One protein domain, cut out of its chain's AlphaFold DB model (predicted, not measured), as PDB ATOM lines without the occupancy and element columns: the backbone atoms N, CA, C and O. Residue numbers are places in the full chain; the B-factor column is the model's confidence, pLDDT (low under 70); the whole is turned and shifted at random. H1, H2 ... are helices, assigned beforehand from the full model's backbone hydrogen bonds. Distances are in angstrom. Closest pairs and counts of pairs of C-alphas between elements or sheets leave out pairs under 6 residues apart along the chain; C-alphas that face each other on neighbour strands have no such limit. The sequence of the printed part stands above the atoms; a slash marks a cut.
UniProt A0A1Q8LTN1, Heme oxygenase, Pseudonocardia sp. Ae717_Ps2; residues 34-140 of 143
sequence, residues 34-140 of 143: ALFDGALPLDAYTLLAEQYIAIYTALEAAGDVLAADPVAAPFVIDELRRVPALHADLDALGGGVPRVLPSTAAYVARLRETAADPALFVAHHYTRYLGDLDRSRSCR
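What this domain is: This is residues 34 to 140 of the 143 residues of the protein "Heme oxygenase" of Pseudonocardia sp. Ae717_Ps2 (UniProt A0A1Q8LTN1). One long helix, H1, forms the core, with the shorter helices H2 and H3 packed along opposite sides of it. H4 folds back from near the last residues of H1, making a V with it, and its residues 130 to 138 stick out free; a long loop, residues 66 to 82, leads from H1 to H2. The printed part has 107 residues with four named helices, in the order H1, H2, H3, H4, and no named strand; the class is all helix. It is compact, with a radius of gyration of the C-alphas of 14.7 A, and spans 45 by 31 by 22 A.

Where its parts are: The printed part begins at Ala 34, and H1 follows as residues 42 to 65, from C-alpha 42 at (7.873, -0.316, 160.906) to C-alpha 65 at (33.036, -14.100, 141.214), 34.8 A. H2 is residues 83 to 92, 14.3 A from first to last C-alpha. H3 is residues 102 to 113, 16.5 A long. H4 is residues 118 to 138, 30.4 A long, ending with C-alpha 138 at (3.392, 0.114, 140.831).

How they stand to each other: H1 is the hub and touches the three other helices; the helix packing is mostly aligned, with the touching pairs at shallow tilts. With its residues 46 to 57 alone it touches H2, opposite ways at a shallow tilt of 23 degrees, and the two are a helical hairpin; their closest C-alphas, of Ile 53 and Val 83, are 5.9 A apart. With its residues 51 to 62 alone it touches H3, the same way at a shallow tilt of 9 degrees; the closest C-alphas, of Ile 55 and Val 108, are 5.7 A apart. Residues 59 to 63 of H1 touch residues 121 to 125 of H4, with the closest C-alphas, of Ala 62 and Phe 121, 7.2 A apart. H1 and H4 run opposite ways at a shallow tilt of 34.6 degrees, only just short of steep. H3 and H4 are close but not clearly touching, with the closest C-alphas, of Leu 111 and Phe 121, 7.9 A apart. H2 is apart from H3 and from H4. In H2 and H3 every O i to N i+4 pair is within hydrogen-bond range, in H1 19 of 20 and in H4 16 of 17.

The domain as a whole: The two C-alphas farthest apart, of Ala 39 and Pro 70, are 45.4 A apart. The printed part has no cut. The link from H1 to H2 is long, 17 residues; that from H2 to H3 is short, 9 residues, and that from H3 to H4 is tight, 4 residues. The mean pLDDT of the printed part is 76.5, and it is under 70 at residues 34 to 40, residue 95 and residues 129 to 140.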
ATOM      1  N   ALA A  34      -1.264  -6.099 153.875       53.56
ATOM      2  CA  ALA A  34      -0.963  -5.097 154.904       53.56
ATOM      3  C   ALA A  34      -0.073  -3.941 154.399       53.56
ATOM      4  O   ALA A  34      -0.203  -2.809 154.871       53.56
ATOM      5  N   LEU A  35       0.817  -4.210 153.431       53.09
ATOM      6  CA  LEU A  35       1.621  -3.187 152.755       53.09
ATOM      7  C   LEU A  35       0.751  -2.257 151.896       53.09
ATOM      8  O   LEU A  35       0.945  -1.044 151.934       53.09
ATOM      9  N   PHE A  36      -0.207  -2.807 151.145       52.28
ATOM     10  CA  PHE A  36      -1.098  -2.027 150.282       52.28
ATOM     11  C   PHE A  36      -2.195  -1.277 151.055       52.28
ATOM     12  O   PHE A  36      -2.621  -0.220 150.596       52.28
ATOM     13  N   ASP A  37      -2.564  -1.743 152.251       57.56
ATOM     14  CA  ASP A  37      -3.496  -1.053 153.157       57.56
ATOM     15  C   ASP A  37      -2.828   0.052 154.009       57.56
ATOM     16  O   ASP A  37      -3.479   0.682 154.841       57.56
ATOM     17  N   GLY A  38      -1.522   0.304 153.829       53.22
ATOM     18  CA  GLY A  38      -0.781   1.343 154.560       53.22
ATOM     19  C   GLY A  38      -0.561   1.044 156.049       53.22
ATOM     20  O   GLY A  38      -0.131   1.920 156.796       53.22
ATOM     21  N   ALA A  39      -0.840  -0.187 156.485       57.56
ATOM     22  CA  ALA A  39      -0.805  -0.609 157.883       57.56
ATOM     23  C   ALA A  39       0.450  -1.419 158.243       57.56
ATOM     24  O   ALA A  39       0.493  -2.025 159.313       57.56
ATOM     25  N   LEU A  40       1.458  -1.474 157.364       63.22
ATOM     26  CA  LEU A  40       2.656  -2.259 157.628       63.22
ATOM     27  C   LEU A  40       3.429  -1.656 158.818       63.22
ATOM     28  O   LEU A  40       3.914  -0.526 158.716       63.22
ATOM     29  N   PRO A  41       3.585  -2.386 159.937       75.38
ATOM     30  CA  PRO A  41       4.373  -1.900 161.059       75.38
ATOM     31  C   PRO A  41       5.822  -1.662 160.628       75.38
ATOM     32  O   PRO A  41       6.368  -2.442 159.848       75.38
ATOM     33  N   LEU A  42       6.467  -0.634 161.187       78.81
ATOM     34  CA  LEU A  42       7.873  -0.316 160.906       78.81
ATOM     35  C   LEU A  42       8.780  -1.548 161.070       78.81
ATOM     36  O   LEU A  42       9.606  -1.819 160.210       78.81
ATOM     37  N   ASP A  43       8.546  -2.354 162.109       78.19
ATOM     38  CA  ASP A  43       9.282  -3.602 162.351       78.19
ATOM     39  C   ASP A  43       9.139  -4.625 161.212       78.19
ATOM     40  O   ASP A  43      10.101  -5.298 160.850       78.19
ATOM     41  N   ALA A  44       7.959  -4.719 160.598       75.56
ATOM     42  CA  ALA A  44       7.722  -5.619 159.477       75.56
ATOM     43  C   ALA A  44       8.393  -5.120 158.184       75.56
ATOM     44  O   ALA A  44       8.778  -5.935 157.340       75.56
ATOM     45  N   TYR A  45       8.556  -3.803 158.023       78.06
ATOM     46  CA  TYR A  45       9.367  -3.233 156.946       78.06
ATOM     47  C   TYR A  45      10.859  -3.490 157.183       78.06
ATOM     48  O   TYR A  45      11.543  -3.992 156.289       78.06
ATOM     49  N   THR A  46      11.342  -3.240 158.403       83.00
ATOM     50  CA  THR A  46      12.721  -3.530 158.811       83.00
ATOM     51  C   THR A  46      13.050  -5.006 158.598       83.00
ATOM     52  O   THR A  46      14.054  -5.319 157.968       83.00
ATOM     53  N   LEU A  47      12.168  -5.927 159.004       83.44
ATOM     54  CA  LEU A  47      12.357  -7.365 158.795       83.44
ATOM     55  C   LEU A  47      12.509  -7.732 157.312       83.44
ATOM     56  O   LEU A  47      13.314  -8.600 156.970       83.44
ATOM     57  N   LEU A  48      11.750  -7.087 156.423       80.81
ATOM     58  CA  LEU A  48      11.866  -7.304 154.980       80.81
ATOM     59  C   LEU A  48      13.199  -6.789 154.438       80.81
ATOM     60  O   LEU A  48      13.851  -7.503 153.675       80.81
ATOM     61  N   ALA A  49      13.610  -5.586 154.837       84.69
ATOM     62  CA  ALA A  49      14.902  -5.023 154.456       84.69
ATOM     63  C   ALA A  49      16.064  -5.921 154.928       84.69
ATOM     64  O   ALA A  49      16.976  -6.206 154.150       84.69
ATOM     65  N   GLU A  50      15.972  -6.484 156.137       86.31
ATOM     66  CA  GLU A  50      16.921  -7.475 156.667       86.31
ATOM     67  C   GLU A  50      16.952  -8.778 155.841       86.31
ATOM     68  O   GLU A  50      18.010  -9.382 155.662       86.31
ATOM     69  N   GLN A  51      15.825  -9.225 155.272       87.44
ATOM     70  CA  GLN A  51      15.852 -10.388 154.370       87.44
ATOM     71  C   GLN A  51      16.506 -10.037 153.032       87.44
ATOM     72  O   GLN A  51      17.275 -10.824 152.478       87.44
ATOM     73  N   TYR A  52      16.201  -8.852 152.503       86.06
ATOM     74  CA  TYR A  52      16.742  -8.394 151.231       86.06
ATOM     75  C   TYR A  52      18.247  -8.215 151.295       86.06
ATOM     76  O   TYR A  52      18.926  -8.633 150.359       86.06
ATOM     77  N   ILE A  53      18.781  -7.688 152.396       89.50
ATOM     78  CA  ILE A  53      20.222  -7.495 152.512       89.50
ATOM     79  C   ILE A  53      20.981  -8.822 152.489       89.50
ATOM     80  O   ILE A  53      21.983  -8.937 151.786       89.50
ATOM     81  N   ALA A  54      20.460  -9.861 153.149       87.62
ATOM     82  CA  ALA A  54      21.056 -11.194 153.128       87.62
ATOM     83  C   ALA A  54      21.064 -11.804 151.713       87.62
ATOM     84  O   ALA A  54      22.073 -12.361 151.277       87.62
ATOM     85  N   ILE A  55      19.952 -11.668 150.983       86.06
ATOM     86  CA  ILE A  55      19.803 -12.184 149.615       86.06
ATOM     87  C   ILE A  55      20.714 -11.429 148.643       86.06
ATOM     88  O   ILE A  55      21.463 -12.058 147.898       86.06
ATOM     89  N   TYR A  56      20.669 -10.095 148.659       88.56
ATOM     90  CA  TYR A  56      21.450  -9.262 147.747       88.56
ATOM     91  C   TYR A  56      22.947  -9.374 148.007       88.56
ATOM     92  O   TYR A  56      23.706  -9.440 147.052       88.56
ATOM     93  N   THR A  57      23.373  -9.528 149.263       90.31
ATOM     94  CA  THR A  57      24.785  -9.800 149.579       90.31
ATOM     95  C   THR A  57      25.268 -11.092 148.921       90.31
ATOM     96  O   THR A  57      26.354 -11.129 148.352       90.31
ATOM     97  N   ALA A  58      24.466 -12.161 148.969       87.94
ATOM     98  CA  ALA A  58      24.833 -13.428 148.342       87.94
ATOM     99  C   ALA A  58      24.836 -13.341 146.807       87.94
ATOM    100  O   ALA A  58      25.731 -13.888 146.166       87.94
ATOM    101  N   LEU A  59      23.851 -12.648 146.230       84.38
ATOM    102  CA  LEU A  59      23.726 -12.487 144.784       84.38
ATOM    103  C   LEU A  59      24.839 -11.603 144.207       84.38
ATOM    104  O   LEU A  59      25.449 -11.963 143.207       84.38
ATOM    105  N   GLU A  60      25.130 -10.472 144.843       88.94
ATOM    106  CA  GLU A  60      26.187  -9.557 144.407       88.94
ATOM    107  C   GLU A  60      27.575 -10.198 144.529       88.94
ATOM    108  O   GLU A  60      28.377 -10.073 143.609       88.94
ATOM    109  N   ALA A  61      27.829 -10.974 145.590       89.81
ATOM    110  CA  ALA A  61      29.073 -11.734 145.719       89.81
ATOM    111  C   ALA A  61      29.240 -12.789 144.608       89.81
ATOM    112  O   ALA A  61      30.351 -13.006 144.129       89.81
ATOM    113  N   ALA A  62      28.153 -13.440 144.173       86.56
ATOM    114  CA  ALA A  62      28.192 -14.334 143.015       86.56
ATOM    115  C   ALA A  62      28.511 -13.566 141.719       86.56
ATOM    116  O   ALA A  62      29.298 -14.038 140.901       86.56
ATOM    117  N   GLY A  63      27.963 -12.355 141.569       85.81
ATOM    118  CA  GLY A  63      28.299 -11.452 140.467       85.81
ATOM    119  C   GLY A  63      29.784 -11.089 140.440       85.81
ATOM    120  O   GLY A  63      30.402 -11.170 139.385       85.81
ATOM    121  N   ASP A  64      30.385 -10.788 141.593       89.50
ATOM    122  CA  ASP A  64      31.818 -10.470 141.684       89.50
ATOM    123  C   ASP A  64      32.708 -11.647 141.263       89.50
ATOM    124  O   ASP A  64      33.709 -11.458 140.575       89.50
ATOM    125  N   VAL A  65      32.329 -12.876 141.633       89.50
ATOM    126  CA  VAL A  65      33.036 -14.100 141.214       89.50
ATOM    127  C   VAL A  65      32.950 -14.301 139.697       89.50
ATOM    128  O   VAL A  65      33.911 -14.755 139.076       89.50
ATOM    129  N   LEU A  66      31.813 -13.949 139.098       87.19
ATOM    130  CA  LEU A  66      31.508 -14.165 137.686       87.19
ATOM    131  C   LEU A  66      31.741 -12.930 136.800       87.19
ATOM    132  O   LEU A  66      31.424 -12.959 135.613       87.19
ATOM    133  N   ALA A  67      32.334 -11.862 137.333       87.25
ATOM    134  CA  ALA A  67      32.512 -10.594 136.621       87.25
ATOM    135  C   ALA A  67      33.375 -10.709 135.349       87.25
ATOM    136  O   ALA A  67      33.278  -9.868 134.457       87.25
ATOM    137  N   ALA A  68      34.211 -11.746 135.248       87.19
ATOM    138  CA  ALA A  68      35.031 -12.038 134.070       87.19
ATOM    139  C   ALA A  68      34.442 -13.135 133.160       87.19
ATOM    140  O   ALA A  68      35.036 -13.457 132.129       87.19
ATOM    141  N   ASP A  69      33.309 -13.736 133.530       89.44
ATOM    142  CA  ASP A  69      32.685 -14.804 132.753       89.44
ATOM    143  C   ASP A  69      31.925 -14.226 131.543       89.44
ATOM    144  O   ASP A  69      31.112 -13.317 131.707       89.44
ATOM    145  N   PRO A  70      32.130 -14.736 130.318       85.06
ATOM    146  CA  PRO A  70      31.535 -14.157 129.111       85.06
ATOM    147  C   PRO A  70      29.999 -14.225 129.064       85.06
ATOM    148  O   PRO A  70      29.389 -13.481 128.298       85.06
ATOM    149  N   VAL A  71      29.369 -15.108 129.846       82.62
ATOM    150  CA  VAL A  71      27.909 -15.255 129.921       82.62
ATOM    151  C   VAL A  71      27.329 -14.377 131.027       82.62
ATOM    152  O   VAL A  71      26.300 -13.738 130.810       82.62
ATOM    153  N   ALA A  72      27.969 -14.325 132.195       83.06
ATOM    154  CA  ALA A  72      27.457 -13.581 133.347       83.06
ATOM    155  C   ALA A  72      27.885 -12.106 133.381       83.06
ATOM    156  O   ALA A  72      27.093 -11.272 133.818       83.06
ATOM    157  N   ALA A  73      29.079 -11.757 132.887       84.56
ATOM    158  CA  ALA A  73      29.628 -10.399 132.949       84.56
ATOM    159  C   ALA A  73      28.690  -9.303 132.403       84.56
ATOM    160  O   ALA A  73      28.572  -8.270 133.058       84.56
ATOM    161  N   PRO A  74      27.943  -9.493 131.292       84.88
ATOM    162  CA  PRO A  74      26.990  -8.484 130.811       84.88
ATOM    163  C   PRO A  74      25.842  -8.170 131.786       84.88
ATOM    164  O   PRO A  74      25.149  -7.169 131.614       84.88
ATOM    165  N   PHE A  75      25.609  -9.037 132.774       79.25
ATOM    166  CA  PHE A  75      24.559  -8.896 133.780       79.25
ATOM    167  C   PHE A  75      25.087  -8.390 135.127       79.25
ATOM    168  O   PHE A  75      24.284  -8.008 135.974       79.25
ATOM    169  N   VAL A  76      26.410  -8.346 135.320       83.44
ATOM    170  CA  VAL A  76      27.044  -7.727 136.490       83.44
ATOM    171  C   VAL A  76      27.094  -6.217 136.252       83.44
ATOM    172  O   VAL A  76      28.024  -5.691 135.649       83.44
ATOM    173  N   ILE A  77      26.033  -5.529 136.670       83.44
ATOM    174  CA  ILE A  77      25.858  -4.086 136.479       83.44
ATOM    175  C   ILE A  77      26.000  -3.408 137.840       83.44
ATOM    176  O   ILE A  77      25.151  -3.589 138.716       83.44
ATOM    177  N   ASP A  78      27.056  -2.619 138.025       81.25
ATOM    178  CA  ASP A  78      27.351  -1.993 139.318       81.25
ATOM    179  C   ASP A  78      26.260  -1.004 139.761       81.25
ATOM    180  O   ASP A  78      25.952  -0.905 140.949       81.25
ATOM    181  N   GLU A  79      25.589  -0.332 138.824       80.19
ATOM    182  CA  GLU A  79      24.481   0.587 139.112       80.19
ATOM    183  C   GLU A  79      23.237  -0.116 139.668       80.19
ATOM    184  O   GLU A  79      22.345   0.532 140.223       80.19
ATOM    185  N   LEU A  80      23.147  -1.438 139.509       79.69
ATOM    186  CA  LEU A  80      22.038  -2.228 140.023       79.69
ATOM    187  C   LEU A  80      22.252  -2.687 141.468       79.69
ATOM    188  O   LEU A  80      21.277  -3.081 142.110       79.69
ATOM    189  N   ARG A  81      23.473  -2.576 142.005       83.19
ATOM    190  CA  ARG A  81      23.809  -3.040 143.356       83.19
ATOM    191  C   ARG A  81      22.929  -2.377 144.409       83.19
ATOM    192  O   ARG A  81      22.757  -1.159 144.458       83.19
ATOM    193  N   ARG A  82      22.336  -3.208 145.263       85.62
ATOM    194  CA  ARG A  82      21.338  -2.822 146.264       85.62
ATOM    195  C   ARG A  82      21.883  -2.848 147.677       85.62
ATOM    196  O   ARG A  82      21.346  -2.127 148.514       85.62
ATOM    197  N   VAL A  83      22.933  -3.624 147.951       88.38
ATOM    198  CA  VAL A  83      23.485  -3.768 149.309       88.38
ATOM    199  C   VAL A  83      23.810  -2.420 149.974       88.38
ATOM    200  O   VAL A  83      23.407  -2.242 151.124       88.38
ATOM    201  N   PRO A  84      24.453  -1.436 149.308       87.75
ATOM    202  CA  PRO A  84      24.748  -0.151 149.950       87.75
ATOM    203  C   PRO A  84      23.490   0.637 150.341       87.75
ATOM    204  O   PRO A  84      23.422   1.179 151.441       87.75
ATOM    205  N   ALA A  85      22.480   0.665 149.466       85.06
ATOM    206  CA  ALA A  85      21.216   1.348 149.739       85.06
ATOM    207  C   ALA A  85      20.442   0.664 150.877       85.06
ATOM    208  O   ALA A  85      19.931   1.338 151.763       85.06
ATOM    209  N   LEU A  86      20.430  -0.673 150.903       85.06
ATOM    210  CA  LEU A  86      19.768  -1.446 151.955       85.06
ATOM    211  C   LEU A  86      20.421  -1.251 153.331       85.06
ATOM    212  O   LEU A  86      19.704  -1.192 154.327       85.06
ATOM    213  N   HIS A  87      21.752  -1.129 153.403       86.56
ATOM    214  CA  HIS A  87      22.424  -0.772 154.658       86.56
ATOM    215  C   HIS A  87      22.013   0.625 155.131       86.56
ATOM    216  O   HIS A  87      21.632   0.775 156.287       86.56
ATOM    217  N   ALA A  88      22.019   1.622 154.240       85.56
ATOM    218  CA  ALA A  88      21.617   2.984 154.591       85.56
ATOM    219  C   ALA A  88      20.158   3.057 155.081       85.56
ATOM    220  O   ALA A  88      19.866   3.762 156.047       85.56
ATOM    221  N   ASP A  89      19.256   2.298 154.451       83.06
ATOM    222  CA  ASP A  89      17.863   2.192 154.880       83.06
ATOM    223  C   ASP A  89      17.758   1.567 156.281       83.06
ATOM    224  O   ASP A  89      17.069   2.106 157.145       83.06
ATOM    225  N   LEU A  90      18.461   0.459 156.545       83.50
ATOM    226  CA  LEU A  90      18.452  -0.193 157.861       83.50
ATOM    227  C   LEU A  90      19.036   0.698 158.965       83.50
ATOM    228  O   LEU A  90      18.473   0.747 160.061       83.50
ATOM    229  N   ASP A  91      20.106   1.438 158.672       85.56
ATOM    230  CA  ASP A  91      20.698   2.399 159.605       85.56
ATOM    231  C   ASP A  91      19.704   3.520 159.945       85.56
ATOM    232  O   ASP A  91      19.512   3.858 161.115       85.56
ATOM    233  N   ALA A  92      19.003   4.055 158.938       82.12
ATOM    234  CA  ALA A  92      17.976   5.080 159.131       82.12
ATOM    235  C   ALA A  92      16.769   4.572 159.942       82.12
ATOM    236  O   ALA A  92      16.126   5.345 160.653       82.12
ATOM    237  N   LEU A  93      16.478   3.272 159.865       79.81
ATOM    238  CA  LEU A  93      15.425   2.608 160.637       79.81
ATOM    239  C   LEU A  93      15.851   2.270 162.078       79.81
ATOM    240  O   LEU A  93      15.029   1.763 162.844       79.81
ATOM    241  N   GLY A  94      17.105   2.541 162.462       74.25
ATOM    242  CA  GLY A  94      17.651   2.176 163.771       74.25
ATOM    243  C   GLY A  94      17.836   0.665 163.938       74.25
ATOM    244  O   GLY A  94      17.677   0.142 165.043       74.25
ATOM    245  N   GLY A  95      18.104  -0.039 162.834       64.94
ATOM    246  CA  GLY A  95      18.245  -1.490 162.793       64.94
ATOM    247  C   GLY A  95      19.374  -2.013 163.684       64.94
ATOM    248  O   GLY A  95      20.438  -1.410 163.807       64.94
ATOM    249  N   GLY A  96      19.124  -3.157 164.324       70.06
ATOM    250  CA  GLY A  96      20.132  -3.921 165.061       70.06
ATOM    251  C   GLY A  96      20.813  -4.967 164.174       70.06
ATOM    252  O   GLY A  96      20.903  -4.821 162.960       70.06
ATOM    253  N   VAL A  97      21.275  -6.067 164.779       72.38
ATOM    254  CA  VAL A  97      21.784  -7.217 164.011       72.38
ATOM    255  C   VAL A  97      20.662  -7.751 163.104       72.38
ATOM    256  O   VAL A  97      19.611  -8.112 163.641       72.38
ATOM    257  N   PRO A  98      20.871  -7.847 161.774       77.56
ATOM    258  CA  PRO A  98      19.823  -8.268 160.854       77.56
ATOM    259  C   PRO A  98      19.269  -9.642 161.216       77.56
ATOM    260  O   PRO A  98      20.014 -10.620 161.338       77.56
ATOM    261  N   ARG A  99      17.947  -9.743 161.356       84.69
ATOM    262  CA  ARG A  99      17.282 -11.036 161.520       84.69
ATOM    263  C   ARG A  99      17.273 -11.743 160.173       84.69
ATOM    264  O   ARG A  99      16.876 -11.163 159.170       84.69
ATOM    265  N   VAL A 100      17.644 -13.019 160.138       87.88
ATOM    266  CA  VAL A 100      17.538 -13.843 158.924       87.88
ATOM    267  C   VAL A 100      16.572 -14.986 159.191       87.88
ATOM    268  O   VAL A 100      16.802 -15.818 160.067       87.88
ATOM    269  N   LEU A 101      15.475 -15.020 158.437       83.81
ATOM    270  CA  LEU A 101      14.478 -16.079 158.539       83.81
ATOM    271  C   LEU A 101      15.013 -17.393 157.937       83.81
ATOM    272  O   LEU A 101      15.795 -17.353 156.984       83.81
ATOM    273  N   PRO A 102      14.558 -18.569 158.414       84.19
ATOM    274  CA  PRO A 102      15.020 -19.860 157.896       84.19
ATOM    275  C   PRO A 102      14.835 -20.029 156.382       84.19
ATOM    276  O   PRO A 102      15.698 -20.588 155.710       84.19
ATOM    277  N   SER A 103      13.737 -19.509 155.826       79.44
ATOM    278  CA  SER A 103      13.476 -19.519 154.381       79.44
ATOM    279  C   SER A 103      14.492 -18.679 153.605       79.44
ATOM    280  O   SER A 103      15.017 -19.133 152.588       79.44
ATOM    281  N   THR A 104      14.824 -17.488 154.106       81.44
ATOM    282  CA  THR A 104      15.867 -16.623 153.541       81.44
ATOM    283  C   THR A 104      17.229 -17.300 153.614       81.44
ATOM    284  O   THR A 104      17.959 -17.307 152.628       81.44
ATOM    285  N   ALA A 105      17.563 -17.922 154.748       79.31
ATOM    286  CA  ALA A 105      18.818 -18.647 154.914       79.31
ATOM    287  C   ALA A 105      18.942 -19.815 153.921       79.31
ATOM    288  O   ALA A 105      19.988 -19.972 153.293       79.31
ATOM    289  N   ALA A 106      17.871 -20.593 153.728       80.38
ATOM    290  CA  ALA A 106      17.833 -21.667 152.736       80.38
ATOM    291  C   ALA A 106      18.012 -21.132 151.307       80.38
ATOM    292  O   ALA A 106      18.746 -21.714 150.510       80.38
ATOM    293  N   TYR A 107      17.392 -19.992 150.988       79.94
ATOM    294  CA  TYR A 107      17.556 -19.370 149.678       79.94
ATOM    295  C   TYR A 107      18.977 -18.838 149.458       79.94
ATOM    296  O   TYR A 107      19.573 -19.087 148.414       79.94
ATOM    297  N   VAL A 108      19.564 -18.179 150.458       85.56
ATOM    298  CA  VAL A 108      20.962 -17.725 150.429       85.56
ATOM    299  C   VAL A 108      21.924 -18.902 150.270       85.56
ATOM    300  O   VAL A 108      22.878 -18.806 149.501       85.56
ATOM    301  N   ALA A 109      21.678 -20.020 150.957       83.44
ATOM    302  CA  ALA A 109      22.467 -21.235 150.779       83.44
ATOM    303  C   ALA A 109      22.397 -21.719 149.327       83.44
ATOM    304  O   ALA A 109      23.437 -21.961 148.716       83.44
ATOM    305  N   ARG A 110      21.196 -21.741 148.736       83.31
ATOM    306  CA  ARG A 110      21.020 -22.125 147.336       83.31
ATOM    307  C   ARG A 110      21.750 -21.193 146.368       83.31
ATOM    308  O   ARG A 110      22.394 -21.685 145.450       83.31
ATOM    309  N   LEU A 111      21.687 -19.878 146.588       81.12
ATOM    310  CA  LEU A 111      22.425 -18.897 145.781       81.12
ATOM    311  C   LEU A 111      23.937 -19.122 145.856       81.12
ATOM    312  O   LEU A 111      24.631 -18.990 144.855       81.12
ATOM    313  N   ARG A 112      24.453 -19.484 147.032       85.75
ATOM    314  CA  ARG A 112      25.880 -19.774 147.222       85.75
ATOM    315  C   ARG A 112      26.303 -21.078 146.552       85.75
ATOM    316  O   ARG A 112      27.381 -21.125 145.974       85.75
ATOM    317  N   GLU A 113      25.467 -22.115 146.597       84.25
ATOM    318  CA  GLU A 113      25.720 -23.383 145.894       84.25
ATOM    319  C   GLU A 113      25.838 -23.195 144.378       84.25
ATOM    320  O   GLU A 113      26.607 -23.897 143.727       84.25
ATOM    321  N   THR A 114      25.074 -22.258 143.817       80.88
ATOM    322  CA  THR A 114      25.012 -22.004 142.373       80.88
ATOM    323  C   THR A 114      25.830 -20.789 141.937       80.88
ATOM    324  O   THR A 114      25.816 -20.444 140.760       80.88
ATOM    325  N   ALA A 115      26.583 -20.162 142.848       77.62
ATOM    326  CA  ALA A 115      27.291 -18.902 142.607       77.62
ATOM    327  C   ALA A 115      28.366 -18.974 141.510       77.62
ATOM    328  O   ALA A 115      28.743 -17.946 140.962       77.62
ATOM    329  N   ALA A 116      28.864 -20.173 141.198       80.00
ATOM    330  CA  ALA A 116      29.856 -20.398 140.149       80.00
ATOM    331  C   ALA A 116      29.241 -20.832 138.805       80.00
ATOM    332  O   ALA A 116      29.985 -21.055 137.855       80.00
ATOM    333  N   ASP A 117      27.914 -20.990 138.720       83.25
ATOM    334  CA  ASP A 117      27.211 -21.340 137.484       83.25
ATOM    335  C   ASP A 117      26.650 -20.062 136.827       83.25
ATOM    336  O   ASP A 117      25.689 -19.478 137.343       83.25
ATOM    337  N   PRO A 118      27.205 -19.624 135.679       78.75
ATOM    338  CA  PRO A 118      26.773 -18.402 135.007       78.75
ATOM    339  C   PRO A 118      25.299 -18.410 134.595       78.75
ATOM    340  O   PRO A 118      24.624 -17.384 134.680       78.75
ATOM    341  N   ALA A 119      24.763 -19.557 134.168       77.88
ATOM    342  CA  ALA A 119      23.382 -19.649 133.706       77.88
ATOM    343  C   ALA A 119      22.396 -19.544 134.877       77.88
ATOM    344  O   ALA A 119      21.376 -18.856 134.780       77.88
ATOM    345  N   LEU A 120      22.715 -20.189 136.002       77.75
ATOM    346  CA  LEU A 120      21.901 -20.098 137.214       77.75
ATOM    347  C   LEU A 120      22.003 -18.718 137.867       77.75
ATOM    348  O   LEU A 120      20.986 -18.201 138.333       77.75
ATOM    349  N   PHE A 121      23.181 -18.087 137.843       79.06
ATOM    350  CA  PHE A 121      23.343 -16.698 138.269       79.06
ATOM    351  C   PHE A 121      22.420 -15.769 137.476       79.06
ATOM    352  O   PHE A 121      21.622 -15.049 138.075       79.06
ATOM    353  N   VAL A 122      22.456 -15.838 136.139       79.00
ATOM    354  CA  VAL A 122      21.600 -15.007 135.280       79.00
ATOM    355  C   VAL A 122      20.119 -15.265 135.557       79.00
ATOM    356  O   VAL A 122      19.346 -14.311 135.630       79.00
ATOM    357  N   ALA A 123      19.711 -16.516 135.787       79.56
ATOM    358  CA  ALA A 123      18.328 -16.839 136.137       79.56
ATOM    359  C   ALA A 123      17.887 -16.176 137.458       79.56
ATOM    360  O   ALA A 123      16.851 -15.508 137.495       79.56
ATOM    361  N   HIS A 124      18.682 -16.296 138.527       77.25
ATOM    362  CA  HIS A 124      18.382 -15.669 139.819       77.25
ATOM    363  C   HIS A 124      18.411 -14.139 139.751       77.25
ATOM    364  O   HIS A 124      17.527 -13.478 140.305       77.25
ATOM    365  N   HIS A 125      19.395 -13.582 139.043       73.69
ATOM    366  CA  HIS A 125      19.534 -12.150 138.814       73.69
ATOM    367  C   HIS A 125      18.309 -11.608 138.068       73.69
ATOM    368  O   HIS A 125      17.664 -10.660 138.516       73.69
ATOM    369  N   TYR A 126      17.908 -12.269 136.983       73.94
ATOM    370  CA  TYR A 126      16.745 -11.882 136.195       73.94
ATOM    371  C   TYR A 126      15.447 -11.906 137.014       73.94
ATOM    372  O   TYR A 126      14.740 -10.899 137.059       73.94
ATOM    373  N   THR A 127      15.150 -13.002 137.722       71.38
ATOM    374  CA  THR A 127      13.926 -13.101 138.537       71.38
ATOM    375  C   THR A 127      13.883 -12.040 139.637       71.38
ATOM    376  O   THR A 127      12.816 -11.497 139.925       71.38
ATOM    377  N   ARG A 128      15.027 -11.705 140.251       72.50
ATOM    378  CA  ARG A 128      15.056 -10.763 141.375       72.50
ATOM    379  C   ARG A 128      14.961  -9.304 140.937       72.50
ATOM    380  O   ARG A 128      14.210  -8.556 141.561       72.50
ATOM    381  N   TYR A 129      15.663  -8.917 139.873       66.88
ATOM    382  CA  TYR A 129      15.635  -7.541 139.373       66.88
ATOM    383  C   TYR A 129      14.338  -7.205 138.639       66.88
ATOM    384  O   TYR A 129      13.829  -6.094 138.800       66.88
ATOM    385  N   LEU A 130      13.748  -8.152 137.897       60.84
ATOM    386  CA  LEU A 130      12.444  -7.935 137.261       60.84
ATOM    387  C   LEU A 130      11.347  -7.687 138.316       60.84
ATOM    388  O   LEU A 130      10.560  -6.756 138.155       60.84
ATOM    389  N   GLY A 131      11.375  -8.445 139.421       56.34
ATOM    390  CA  GLY A 131      10.450  -8.302 140.554       56.34
ATOM    391  C   GLY A 131      10.687  -7.084 141.464       56.34
ATOM    392  O   GLY A 131       9.890  -6.813 142.357       56.34
ATOM    393  N   ASP A 132      11.786  -6.343 141.284       58.44
ATOM    394  CA  ASP A 132      11.989  -5.049 141.956       58.44
ATOM    395  C   ASP A 132      11.654  -3.870 141.022       58.44
ATOM    396  O   ASP A 132      11.190  -2.815 141.473       58.44
ATOM    397  N   LEU A 133      11.832  -4.041 139.704       47.88
ATOM    398  CA  LEU A 133      11.456  -3.041 138.703       47.88
ATOM    399  C   LEU A 133       9.936  -2.930 138.531       47.88
ATOM    400  O   LEU A 133       9.439  -1.805 138.406       47.88
ATOM    401  N   ASP A 134       9.193  -4.039 138.576       39.72
ATOM    402  CA  ASP A 134       7.725  -4.023 138.526       39.72
ATOM    403  C   ASP A 134       7.112  -3.335 139.768       39.72
ATOM    404  O   ASP A 134       6.228  -2.478 139.647       39.72
ATOM    405  N   ARG A 135       7.679  -3.577 140.952       42.44
ATOM    406  CA  ARG A 135       7.278  -2.981 142.228       42.44
ATOM    407  C   ARG A 135       7.561  -1.480 142.270       42.44
ATOM    408  O   ARG A 135       6.708  -0.707 142.707       42.44
ATOM    409  N   SER A 136       8.705  -1.035 141.737       38.66
ATOM    410  CA  SER A 136       9.068   0.394 141.676       38.66
ATOM    411  C   SER A 136       8.187   1.232 140.733       38.66
ATOM    412  O   SER A 136       8.159   2.465 140.836       38.66
ATOM    413  N   ARG A 137       7.486   0.583 139.792       33.38
ATOM    414  CA  ARG A 137       6.522   1.228 138.888       33.38
ATOM    415  C   ARG A 137       5.112   1.246 139.472       33.38
ATOM    416  O   ARG A 137       4.434   2.258 139.330       33.38
ATOM    417  N   SER A 138       4.709   0.192 140.180       31.41
ATOM    418  CA  SER A 138       3.392   0.114 140.831       31.41
ATOM    419  C   SER A 138       3.205   1.188 141.917       31.41
ATOM    420  O   SER A 138       2.196   1.892 141.930       31.41
ATOM    421  N   CYS A 139       4.223   1.438 142.751       40.84
ATOM    422  CA  CYS A 139       4.161   2.481 143.786       40.84
ATOM    423  C   CYS A 139       4.206   3.926 143.247       40.84
ATOM    424  O   CYS A 139       4.085   4.867 144.026       40.84
ATOM    425  N   ARG A 140       4.383   4.136 141.934       30.73
ATOM    426  CA  ARG A 140       4.556   5.469 141.326       30.73
ATOM    427  C   ARG A 140       3.295   6.017 140.647       30.73
ATOM    428  O   ARG A 140       3.366   7.075 140.031       30.73
TER     429      ARG A 140